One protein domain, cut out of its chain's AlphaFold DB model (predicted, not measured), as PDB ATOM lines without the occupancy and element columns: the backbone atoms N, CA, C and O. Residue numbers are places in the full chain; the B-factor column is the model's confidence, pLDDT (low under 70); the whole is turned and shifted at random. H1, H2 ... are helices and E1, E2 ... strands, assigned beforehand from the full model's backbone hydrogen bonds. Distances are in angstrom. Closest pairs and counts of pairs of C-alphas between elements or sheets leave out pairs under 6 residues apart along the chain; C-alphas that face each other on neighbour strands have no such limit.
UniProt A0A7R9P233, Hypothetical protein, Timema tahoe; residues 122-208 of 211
ATOM      1  N   ILE A 122      43.401  34.830 -45.798       89.75
ATOM      2  CA  ILE A 122      44.340  35.474 -44.888       89.75
ATOM      3  C   ILE A 122      45.542  36.048 -45.636       89.75
ATOM      4  O   ILE A 122      45.942  35.556 -46.693       89.75
ATOM      5  N   TYR A 123      46.146  37.073 -45.041       89.94
ATOM      6  CA  TYR A 123      47.491  37.520 -45.391       89.94
ATOM      7  C   TYR A 123      48.490  36.814 -44.484       89.94
ATOM      8  O   TYR A 123      48.252  36.680 -43.284       89.94
ATOM      9  N   ILE A 124      49.638  36.437 -45.035       89.69
ATOM     10  CA  ILE A 124      50.762  35.944 -44.240       89.69
ATOM     11  C   ILE A 124      51.810  37.036 -44.207       89.69
ATOM     12  O   ILE A 124      52.487  37.280 -45.204       89.69
ATOM     13  N   ALA A 125      51.891  37.714 -43.067       85.56
ATOM     14  CA  ALA A 125      52.836  38.790 -42.819       85.56
ATOM     15  C   ALA A 125      54.039  38.281 -42.018       85.56
ATOM     16  O   ALA A 125      53.901  37.436 -41.133       85.56
ATOM     17  N   PHE A 126      55.218  38.839 -42.288       78.19
ATOM     18  CA  PHE A 126      56.423  38.545 -41.510       78.19
ATOM     19  C   PHE A 126      56.602  39.586 -40.423       78.19
ATOM     20  O   PHE A 126      56.905  40.747 -40.702       78.19
ATOM     21  N   THR A 127      56.454  39.163 -39.172       66.12
ATOM     22  CA  THR A 127      56.398  40.091 -38.045       66.12
ATOM     23  C   THR A 127      57.713  40.826 -37.784       66.12
ATOM     24  O   THR A 127      57.716  41.976 -37.364       66.12
ATOM     25  N   SER A 128      58.850  40.239 -38.152       63.41
ATOM     26  CA  SER A 128      60.153  40.912 -38.079       63.41
ATOM     27  C   SER A 128      60.326  42.054 -39.092       63.41
ATOM     28  O   SER A 128      61.282  42.814 -38.989       63.41
ATOM     29  N   THR A 129      59.422  42.190 -40.072       60.03
ATOM     30  CA  THR A 129      59.403  43.332 -41.007       60.03
ATOM     31  C   THR A 129      58.599  44.514 -40.473       60.03
ATOM     32  O   THR A 129      58.628  45.593 -41.066       60.03
ATOM     33  N   PHE A 130      57.912  44.344 -39.338       62.50
ATOM     34  CA  PHE A 130      57.281  45.451 -38.641       62.50
ATOM     35  C   PHE A 130      58.390  46.387 -38.167       62.50
ATOM     36  O   PHE A 130      59.192  46.043 -37.299       62.50
ATOM     37  N   ARG A 131      58.481  47.574 -38.770       56.62
ATOM     38  CA  ARG A 131      59.367  48.611 -38.252       56.62
ATOM     39  C   ARG A 131      58.957  48.868 -36.805       56.62
ATOM     40  O   ARG A 131      57.822  49.275 -36.561       56.62
ATOM     41  N   ASN A 132      59.874  48.659 -35.860       52.50
ATOM     42  CA  ASN A 132      59.759  49.220 -34.518       52.50
ATOM     43  C   ASN A 132      59.767  50.748 -34.662       52.50
ATOM     44  O   ASN A 132      60.796  51.402 -34.519       52.50
ATOM     45  N   ALA A 133      58.604  51.337 -34.943       50.75
ATOM     46  CA  ALA A 133      58.392  52.783 -34.962       50.75
ATOM     47  C   ALA A 133      58.596  53.425 -33.571       50.75
ATOM     48  O   ALA A 133      58.395  54.623 -33.406       50.75
ATOM     49  N   ALA A 134      59.005  52.637 -32.572       49.91
ATOM     50  CA  ALA A 134      59.386  53.090 -31.245       49.91
ATOM     51  C   ALA A 134      60.812  53.680 -31.178       49.91
ATOM     52  O   ALA A 134      61.127  54.328 -30.186       49.91
ATOM     53  N   GLU A 135      61.663  53.501 -32.199       51.28
ATOM     54  CA  GLU A 135      63.059  53.987 -32.153       51.28
ATOM     55  C   GLU A 135      63.343  55.252 -32.979       51.28
ATOM     56  O   GLU A 135      64.416  55.837 -32.850       51.28
ATOM     57  N   SER A 136      62.391  55.742 -33.779       49.53
ATOM     58  CA  SER A 136      62.517  57.040 -34.452       49.53
ATOM     59  C   SER A 136      61.467  58.007 -33.917       49.53
ATOM     60  O   SER A 136      60.334  58.062 -34.398       49.53
ATOM     61  N   SER A 137      61.857  58.757 -32.894       50.78
ATOM     62  CA  SER A 137      61.139  59.931 -32.412       50.78
ATOM     63  C   SER A 137      60.751  60.855 -33.574       50.78
ATOM     64  O   SER A 137      61.596  61.165 -34.411       50.78
ATOM     65  N   ASP A 138      59.502  61.331 -33.531       48.69
ATOM     66  CA  ASP A 138      58.977  62.557 -34.162       48.69
ATOM     67  C   ASP A 138      58.007  62.455 -35.361       48.69
ATOM     68  O   ASP A 138      57.672  63.471 -35.964       48.69
ATOM     69  N   VAL A 139      57.433  61.284 -35.674       53.31
ATOM     70  CA  VAL A 139      56.316  61.214 -36.645       53.31
ATOM     71  C   VAL A 139      55.114  60.489 -36.045       53.31
ATOM     72  O   VAL A 139      55.167  59.300 -35.743       53.31
ATOM     73  N   ARG A 140      53.998  61.214 -35.889       52.41
ATOM     74  CA  ARG A 140      52.676  60.649 -35.570       52.41
ATOM     75  C   ARG A 140      52.147  59.883 -36.788       52.41
ATOM     76  O   ARG A 140      51.301  60.392 -37.512       52.41
ATOM     77  N   VAL A 141      52.682  58.692 -37.038       54.06
ATOM     78  CA  VAL A 141      52.164  57.782 -38.067       54.06
ATOM     79  C   VAL A 141      50.884  57.145 -37.532       54.06
ATOM     80  O   VAL A 141      50.838  56.701 -36.382       54.06
ATOM     81  N   SER A 142      49.822  57.138 -38.335       57.44
ATOM     82  CA  SER A 142      48.551  56.539 -37.926       57.44
ATOM     83  C   SER A 142      48.693  55.011 -37.776       57.44
ATOM     84  O   SER A 142      49.440  54.387 -38.531       57.44
ATOM     85  N   PRO A 143      47.973  54.360 -36.840       59.16
ATOM     86  CA  PRO A 143      48.014  52.899 -36.689       59.16
ATOM     87  C   PRO A 143      47.696  52.138 -37.988       59.16
ATOM     88  O   PRO A 143      48.291  51.099 -38.261       59.16
ATOM     89  N   LEU A 144      46.820  52.705 -38.824       56.88
ATOM     90  CA  LEU A 144      46.462  52.188 -40.149       56.88
ATOM     91  C   LEU A 144      47.646  52.220 -41.129       56.88
ATOM     92  O   LEU A 144      47.848  51.269 -41.879       56.88
ATOM     93  N   GLU A 145      48.462  53.278 -41.106       54.19
ATOM     94  CA  GLU A 145      49.665  53.375 -41.944       54.19
ATOM     95  C   GLU A 145      50.730  52.346 -41.537       54.19
ATOM     96  O   GLU A 145      51.414  51.788 -42.401       54.19
ATOM     97  N   LEU A 146      50.835  52.045 -40.239       55.38
ATOM     98  CA  LEU A 146      51.752  51.036 -39.707       55.38
ATOM     99  C   LEU A 146      51.347  49.611 -40.135       55.38
ATOM    100  O   LEU A 146      52.211  48.794 -40.455       55.38
ATOM    101  N   GLU A 147      50.045  49.329 -40.245       57.31
ATOM    102  CA  GLU A 147      49.528  48.069 -40.802       57.31
ATOM    103  C   GLU A 147      49.754  47.917 -42.316       57.31
ATOM    104  O   GLU A 147      49.858  46.801 -42.823       57.31
ATOM    105  N   SER A 148      49.863  49.017 -43.061       55.62
ATOM    106  CA  SER A 148      50.178  48.990 -44.499       55.62
ATOM    107  C   SER A 148      51.676  48.874 -44.823       55.62
ATOM    108  O   SER A 148      52.041  48.613 -45.969       55.62
ATOM    109  N   GLN A 149      52.568  49.000 -43.832       58.50
ATOM    110  CA  GLN A 149      54.009  48.743 -44.008       58.50
ATOM    111  C   GLN A 149      54.377  47.253 -43.946       58.50
ATOM    112  O   GLN A 149      55.546  46.896 -44.086       58.50
ATOM    113  N   GLN A 150      53.391  46.378 -43.749       69.62
ATOM    114  CA  GLN A 150      53.592  44.943 -43.609       69.62
ATOM    115  C   GLN A 150      53.970  44.318 -44.957       69.62
ATOM    116  O   GLN A 150      53.229  44.432 -45.939       69.62
ATOM    117  N   LEU A 151      55.119  43.638 -44.993       86.19
ATOM    118  CA  LEU A 151      55.453  42.749 -46.097       86.19
ATOM    119  C   LEU A 151      54.689  41.437 -45.922       86.19
ATOM    120  O   LEU A 151      54.793  40.775 -44.884       86.19
ATOM    121  N   VAL A 152      53.926  41.076 -46.950       90.31
ATOM    122  CA  VAL A 152      53.124  39.855 -47.008       90.31
ATOM    123  C   VAL A 152      53.611  38.940 -48.123       90.31
ATOM    124  O   VAL A 152      54.264  39.392 -49.068       90.31
ATOM    125  N   LEU A 153      53.291  37.651 -48.014       92.38
ATOM    126  CA  LEU A 153      53.497  36.705 -49.104       92.38
ATOM    127  C   LEU A 153      52.601  37.055 -50.297       92.38
ATOM    128  O   LEU A 153      51.382  37.153 -50.155       92.38
ATOM    129  N   ASP A 154      53.218  37.175 -51.466       92.31
ATOM    130  CA  ASP A 154      52.580  37.480 -52.745       92.31
ATOM    131  C   ASP A 154      53.059  36.501 -53.824       92.31
ATOM    132  O   ASP A 154      54.212  36.059 -53.820       92.31
ATOM    133  N   VAL A 155      52.185  36.178 -54.771       92.50
ATOM    134  CA  VAL A 155      52.527  35.472 -56.007       92.50
ATOM    135  C   VAL A 155      52.112  36.367 -57.176       92.50
ATOM    136  O   VAL A 155      50.922  36.433 -57.508       92.50
ATOM    137  N   PRO A 156      53.075  37.056 -57.819       88.50
ATOM    138  CA  PRO A 156      52.786  37.953 -58.926       88.50
ATOM    139  C   PRO A 156      52.092  37.226 -60.089       88.50
ATOM    140  O   PRO A 156      52.368  36.045 -60.330       88.50
ATOM    141  N   PRO A 157      51.240  37.916 -60.868       85.50
ATOM    142  CA  PRO A 157      50.560  37.313 -62.010       85.50
ATOM    143  C   PRO A 157      51.547  36.666 -62.992       85.50
ATOM    144  O   PRO A 157      52.525  37.288 -63.401       85.50
ATOM    145  N   GLY A 158      51.290  35.412 -63.374       83.00
ATOM    146  CA  GLY A 158      52.149  34.663 -64.300       83.00
ATOM    147  C   GLY A 158      53.457  34.136 -63.694       83.00
ATOM    148  O   GLY A 158      54.279  33.583 -64.421       83.00
ATOM    149  N   SER A 159      53.655  34.278 -62.381       83.56
ATOM    150  CA  SER A 159      54.792  33.718 -61.648       83.56
ATOM    151  C   SER A 159      54.384  32.466 -60.869       83.56
ATOM    152  O   SER A 159      53.264  32.358 -60.382       83.56
ATOM    153  N   SER A 160      55.321  31.532 -60.697       83.12
ATOM    154  CA  SER A 160      55.225  30.429 -59.727       83.12
ATOM    155  C   SER A 160      56.025  30.694 -58.446       83.12
ATOM    156  O   SER A 160      56.103  29.841 -57.565       83.12
ATOM    157  N   ARG A 161      56.665  31.865 -58.348       89.06
ATOM    158  CA  ARG A 161      57.509  32.254 -57.216       89.06
ATOM    159  C   ARG A 161      56.705  33.036 -56.193       89.06
ATOM    160  O   ARG A 161      56.033  34.000 -56.553       89.06
ATOM    161  N   VAL A 162      56.878  32.661 -54.930       91.62
ATOM    162  CA  VAL A 162      56.389  33.416 -53.780       91.62
ATOM    163  C   VAL A 162      57.416  34.492 -53.425       91.62
ATOM    164  O   VAL A 162      58.606  34.198 -53.302       91.62
ATOM    165  N   VAL A 163      56.969  35.735 -53.290       91.56
ATOM    166  CA  VAL A 163      57.800  36.900 -52.960       91.56
ATOM    167  C   VAL A 163      57.216  37.647 -51.766       91.56
ATOM    168  O   VAL A 163      56.056  37.459 -51.410       91.56
ATOM    169  N   LEU A 164      58.018  38.513 -51.151       90.00
ATOM    170  CA  LEU A 164      57.522  39.495 -50.192       90.00
ATOM    171  C   LEU A 164      57.126  40.766 -50.938       90.00
ATOM    172  O   LEU A 164      57.883  41.257 -51.776       90.00
ATOM    173  N   SER A 165      55.947  41.301 -50.652       89.19
ATOM    174  CA  SER A 165      55.454  42.550 -51.240       89.19
ATOM    175  C   SER A 165      54.640  43.341 -50.226       89.19
ATOM    176  O   SER A 165      54.173  42.793 -49.230       89.19
ATOM    177  N   HIS A 166      54.498  44.648 -50.451       87.75
ATOM    178  CA  HIS A 166      53.638  45.481 -49.612       87.75
ATOM    179  C   HIS A 166      52.201  44.961 -49.645       87.75
ATOM    180  O   HIS A 166      51.689  44.634 -50.717       87.75
ATOM    181  N   LYS A 167      51.551  44.921 -48.479       87.81
ATOM    182  CA  LYS A 167      50.144  44.539 -48.363       87.81
ATOM    183  C   LYS A 167      49.261  45.447 -49.221       87.81
ATOM    184  O   LYS A 167      49.190  46.655 -49.005       87.81
ATOM    185  N   VAL A 168      48.535  44.841 -50.150       89.12
ATOM    186  CA  VAL A 168      47.501  45.460 -50.973       89.12
ATOM    187  C   VAL A 168      46.167  44.804 -50.604       89.12
ATOM    188  O   VAL A 168      45.925  43.652 -50.976       89.12
ATOM    189  N   PRO A 169      45.290  45.503 -49.862       87.75
ATOM    190  CA  PRO A 169      43.998  44.960 -49.466       87.75
ATOM    191  C   PRO A 169      43.180  44.463 -50.667       87.75
ATOM    192  O   PRO A 169      42.944  45.199 -51.621       87.75
ATOM    193  N   GLY A 170      42.749  43.204 -50.615       86.12
ATOM    194  CA  GLY A 170      41.932  42.561 -51.646       86.12
ATOM    195  C   GLY A 170      42.719  42.009 -52.839       86.12
ATOM    196  O   GLY A 170      42.117  41.407 -53.729       86.12
ATOM    197  N   ALA A 171      44.047  42.160 -52.878       89.31
ATOM    198  CA  ALA A 171      44.855  41.578 -53.943       89.31
ATOM    199  C   ALA A 171      44.869  40.046 -53.835       89.31
ATOM    200  O   ALA A 171      45.517  39.493 -52.950       89.31
ATOM    201  N   ARG A 172      44.216  39.335 -54.772       89.25
ATOM    202  CA  ARG A 172      44.195  37.850 -54.801       89.25
ATOM    203  C   ARG A 172      45.593  37.219 -54.829       89.25
ATOM    204  O   ARG A 172      45.748  36.103 -54.349       89.25
ATOM    205  N   GLY A 173      46.596  37.925 -55.358       90.69
ATOM    206  CA  GLY A 173      48.007  37.514 -55.317       90.69
ATOM    207  C   GLY A 173      48.563  37.362 -53.897       90.69
ATOM    208  O   GLY A 173      49.476  36.573 -53.687       90.69
ATOM    209  N   GLN A 174      47.950  38.020 -52.912       92.81
ATOM    210  CA  GLN A 174      48.384  38.052 -51.516       92.81
ATOM    211  C   GLN A 174      47.451  37.298 -50.563       92.81
ATOM    212  O   GLN A 174      47.667  37.312 -49.351       92.81
ATOM    213  N   LEU A 175      46.400  36.666 -51.096       92.00
ATOM    214  CA  LEU A 175      45.424  35.923 -50.309       92.00
ATOM    215  C   LEU A 175      45.766  34.437 -50.290       92.00
ATOM    216  O   LEU A 175      45.983  33.797 -51.325       92.00
ATOM    217  N   TRP A 176      45.753  33.895 -49.082       91.81
ATOM    218  CA  TRP A 176      46.045  32.504 -48.783       91.81
ATOM    219  C   TRP A 176      44.887  31.910 -47.995       91.81
ATOM    220  O   TRP A 176      44.151  32.636 -47.335       91.81
ATOM    221  N   ARG A 177      44.721  30.593 -48.028       89.31
ATOM    222  CA  ARG A 177      43.763  29.888 -47.168       89.31
ATOM    223  C   ARG A 177      44.314  28.542 -46.737       89.31
ATOM    224  O   ARG A 177      45.122  27.952 -47.451       89.31
ATOM    225  N   MET A 178      43.847  28.051 -45.597       84.00
ATOM    226  CA  MET A 178      44.099  26.673 -45.183       84.00
ATOM    227  C   MET A 178      43.132  25.715 -45.891       84.00
ATOM    228  O   MET A 178      41.973  26.052 -46.142       84.00
ATOM    229  N   THR A 179      43.606  24.523 -46.233       81.88
ATOM    230  CA  THR A 179      42.774  23.398 -46.672       81.88
ATOM    231  C   THR A 179      42.350  22.555 -45.468       81.88
ATOM    232  O   THR A 179      42.948  22.647 -44.397       81.88
ATOM    233  N   GLY A 180      41.346  21.688 -45.644       72.44
ATOM    234  CA  GLY A 180      40.946  20.720 -44.610       72.44
ATOM    235  C   GLY A 180      42.047  19.717 -44.232       72.44
ATOM    236  O   GLY A 180      41.968  19.095 -43.182       72.44
ATOM    237  N   GLU A 181      43.096  19.597 -45.052       79.50
ATOM    238  CA  GLU A 181      44.290  18.786 -44.771       79.50
ATOM    239  C   GLU A 181      45.392  19.579 -44.040       79.50
ATOM    240  O   GLU A 181      46.500  19.079 -43.858       79.50
ATOM    241  N   GLY A 182      45.126  20.830 -43.648       80.44
ATOM    242  CA  GLY A 182      46.089  21.691 -42.955       80.44
ATOM    243  C   GLY A 182      47.174  22.284 -43.860       80.44
ATOM    244  O   GLY A 182      48.190  22.765 -43.366       80.44
ATOM    245  N   GLN A 183      46.984  22.253 -45.182       86.19
ATOM    246  CA  GLN A 183      47.925  22.838 -46.138       86.19
ATOM    247  C   GLN A 183      47.556  24.279 -46.455       86.19
ATOM    248  O   GLN A 183      46.382  24.646 -46.463       86.19
ATOM    249  N   LEU A 184      48.552  25.084 -46.817       88.25
ATOM    250  CA  LEU A 184      48.323  26.450 -47.245       88.25
ATOM    251  C   LEU A 184      48.214  26.534 -48.773       88.25
ATOM    252  O   LEU A 184      49.093  26.077 -49.509       88.25
ATOM    253  N   GLN A 185      47.143  27.163 -49.246       88.81
ATOM    254  CA  GLN A 185      46.814  27.302 -50.658       88.81
ATOM    255  C   GLN A 185      46.717  28.773 -51.056       88.81
ATOM    256  O   GLN A 185      46.067  29.575 -50.386       88.81
ATOM    257  N   HIS A 186      47.347  29.114 -52.180       89.25
ATOM    258  CA  HIS A 186      47.279  30.448 -52.773       89.25
ATOM    259  C   HIS A 186      46.005  30.628 -53.601       89.25
ATOM    260  O   HIS A 186      45.716  29.821 -54.491       89.25
ATOM    261  N   GLU A 187      45.265  31.707 -53.351       84.19
ATOM    262  CA  GLU A 187      43.961  31.935 -53.980       84.19
ATOM    263  C   GLU A 187      44.069  32.389 -55.446       84.19
ATOM    264  O   GLU A 187      43.265  31.995 -56.293       84.19
ATOM    265  N   GLY A 188      45.086  33.190 -55.777       76.75
ATOM    266  CA  GLY A 188      45.297  33.707 -57.134       76.75
ATOM    267  C   GLY A 188      45.735  32.658 -58.165       76.75
ATOM    268  O   GLY A 188      45.651  32.923 -59.361       76.75
ATOM    269  N   SER A 189      46.172  31.475 -57.722       74.38
ATOM    270  CA  SER A 189      46.639  30.383 -58.589       74.38
ATOM    271  C   SER A 189      45.514  29.523 -59.184       74.38
ATOM    272  O   SER A 189      45.764  28.748 -60.106       74.38
ATOM    273  N   GLY A 190      44.278  29.661 -58.686       67.12
ATOM    274  CA  GLY A 190      43.092  28.970 -59.201       67.12
ATOM    275  C   GLY A 190      42.115  29.911 -59.922       67.12
ATOM    276  O   GLY A 190      42.098  31.119 -59.645       67.12
ATOM    277  N   PRO A 191      41.264  29.381 -60.827       66.56
ATOM    278  CA  PRO A 191      40.226  30.171 -61.485       66.56
ATOM    279  C   PRO A 191      39.317  30.863 -60.450       66.56
ATOM    280  O   PRO A 191      39.129  30.323 -59.353       66.56
ATOM    281  N   PRO A 192      38.760  32.054 -60.759       61.50
ATOM    282  CA  PRO A 192      37.790  32.715 -59.892       61.50
ATOM    283  C   PRO A 192      36.643  31.759 -59.574       61.50
ATOM    284  O   PRO A 192      36.064  31.156 -60.478       61.50
ATOM    285  N   ARG A 193      36.345  31.598 -58.286       63.09
ATOM    286  CA  ARG A 193      35.283  30.705 -57.828       63.09
ATOM    287  C   ARG A 193      33.983  31.483 -57.703       63.09
ATOM    288  O   ARG A 193      33.985  32.614 -57.223       63.09
ATOM    289  N   ASP A 194      32.886  30.866 -58.130       55.47
ATOM    290  CA  ASP A 194      31.554  31.363 -57.803       55.47
ATOM    291  C   ASP A 194      31.304  31.103 -56.304       55.47
ATOM    292  O   ASP A 194      31.345  29.938 -55.893       55.47
ATOM    293  N   PRO A 195      31.023  32.139 -55.490       54.47
ATOM    294  CA  PRO A 195      30.689  31.992 -54.071       54.47
ATOM    295  C   PRO A 195      29.489  31.071 -53.793       54.47
ATOM    296  O   PRO A 195      29.246  30.719 -52.645       54.47
ATOM    297  N   ARG A 196      28.702  30.719 -54.818       49.38
ATOM    298  CA  ARG A 196      27.500  29.878 -54.721       49.38
ATOM    299  C   ARG A 196      27.712  28.439 -55.200       49.38
ATOM    300  O   ARG A 196      26.789  27.629 -55.104       49.38
ATOM    301  N   SER A 197      28.883  28.108 -55.746       48.75
ATOM    302  CA  SER A 197      29.148  26.778 -56.306       48.75
ATOM    303  C   SER A 197      29.537  25.775 -55.222       48.75
ATOM    304  O   SER A 197      30.462  26.007 -54.448       48.75
ATOM    305  N   LYS A 198      28.888  24.605 -55.222       46.44
ATOM    306  CA  LYS A 198      29.311  23.450 -54.415       46.44
ATOM    307  C   LYS A 198      30.618  22.863 -54.978       46.44
ATOM    308  O   LYS A 198      30.856  22.907 -56.183       46.44
ATOM    309  N   TYR A 199      31.472  22.377 -54.082       56.84
ATOM    310  CA  TYR A 199      32.901  22.115 -54.291       56.84
ATOM    311  C   TYR A 199      33.213  21.004 -55.317       56.84
ATOM    312  O   TYR A 199      32.637  19.921 -55.257       56.84
ATOM    313  N   THR A 200      34.216  21.231 -56.176       38.59
ATOM    314  CA  THR A 200      34.993  20.190 -56.879       38.59
ATOM    315  C   THR A 200      36.478  20.545 -56.791       38.59
ATOM    316  O   THR A 200      36.867  21.672 -57.104       38.59
ATOM    317  N   SER A 201      37.315  19.618 -56.327       39.69
ATOM    318  CA  SER A 201      38.749  19.843 -56.113       39.69
ATOM    319  C   SER A 201      39.513  19.988 -57.439       39.69
ATOM    320  O   SER A 201      39.389  19.167 -58.344       39.69
ATOM    321  N   HIS A 202      40.340  21.031 -57.540       43.69
ATOM    322  CA  HIS A 202      41.312  21.228 -58.621       43.69
ATOM    323  C   HIS A 202      42.729  21.352 -58.035       43.69
ATOM    324  O   HIS A 202      42.870  21.828 -56.903       43.69
ATOM    325  N   PRO A 203      43.777  20.938 -58.774       39.44
ATOM    326  CA  PRO A 203      45.157  21.017 -58.306       39.44
ATOM    327  C   PRO A 203      45.670  22.467 -58.375       39.44
ATOM    328  O   PRO A 203      45.797  23.029 -59.460       39.44
ATOM    329  N   ASN A 204      45.982  23.061 -57.221       48.84
ATOM    330  CA  ASN A 204      46.567  24.405 -57.102       48.84
ATOM    331  C   ASN A 204      47.990  24.334 -56.525       48.84
ATOM    332  O   ASN A 204      48.434  23.280 -56.075       48.84
ATOM    333  N   ALA A 205      48.690  25.473 -56.493       52.25
ATOM    334  CA  ALA A 205      49.957  25.601 -55.782       52.25
ATOM    335  C   ALA A 205      49.748  25.370 -54.273       52.25
ATOM    336  O   ALA A 205      49.064  26.150 -53.603       52.25
ATOM    337  N   LEU A 206      50.324  24.280 -53.768       53.28
ATOM    338  CA  LEU A 206      50.304  23.892 -52.361       53.28
ATOM    339  C   LEU A 206      51.658  24.216 -51.737       53.28
ATOM    340  O   LEU A 206      52.702  23.882 -52.300       53.28
ATOM    341  N   VAL A 207      51.640  24.839 -50.563       50.75
ATOM    342  CA  VAL A 207      52.834  24.996 -49.730       50.75
ATOM    343  C   VAL A 207      52.688  24.050 -48.541       50.75
ATOM    344  O   VAL A 207      51.791  24.211 -47.717       50.75
ATOM    345  N   SER A 208      53.555  23.037 -48.478       38.62
ATOM    346  CA  SER A 208      53.633  22.108 -47.349       38.62
ATOM    347  C   SER A 208      54.510  22.714 -46.260       38.62
ATOM    348  O   SER A 208      55.708  22.903 -46.463       38.62
TER     349      SER A 208
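AT A GLANCE: This is residues 122 to 208 of the 211 residues of the protein "Hypothetical protein" of Timema tahoe (UniProt A0A7R9P233). This is a model with little regular structure: two small hairpins, E1 with E2 and E3 with E4, between two loops that stick out at opposite ends, residues 134 to 140 beyond the short helix H1 and residues 193 to 201. The printed part has 87 residues, 20 in named elements, ordered H1, E1, E2, E3, E4; the class is mixed, and both two-strand sheets are antiparallel. It is loose, with radius of gyration of the C-alphas 16.1 A and spans of 54 by 27 by 26 A.

IN THESE COORDINATES: After residues 122 to 142, H1, residues 143 to 148, begins at C-alpha (48.014, 52.899, -36.689) and measures 9.0 A. E1 is residues 151 to 154, 9.0 A; E2, 163 to 166, 10.1 A; E3, 176 to 178, 7.1 A; E4, 184 to 186, 6.9 A, ending at C-alpha (47.279, 30.448, -52.773).

HOW THE PARTS SIT: In H1 every O i to N i+4 pair is within hydrogen-bond range. Hairpin E1 and E2 has N 152 and O 165 at 2.9 A. E2 and E3 are apart. Hairpin E3 and E4 has N 185 and O 177 at 2.8 A. Residues 184 to 185 of E4 pair antiparallel with 206 to 207.

THE WHOLE: The C-alphas of Asp 138 and Thr 200, farthest apart, are 53.7 A apart. The printed part has no cut; no link is long. Residues 127 to 150 and 190 to 208 have pLDDT under 70.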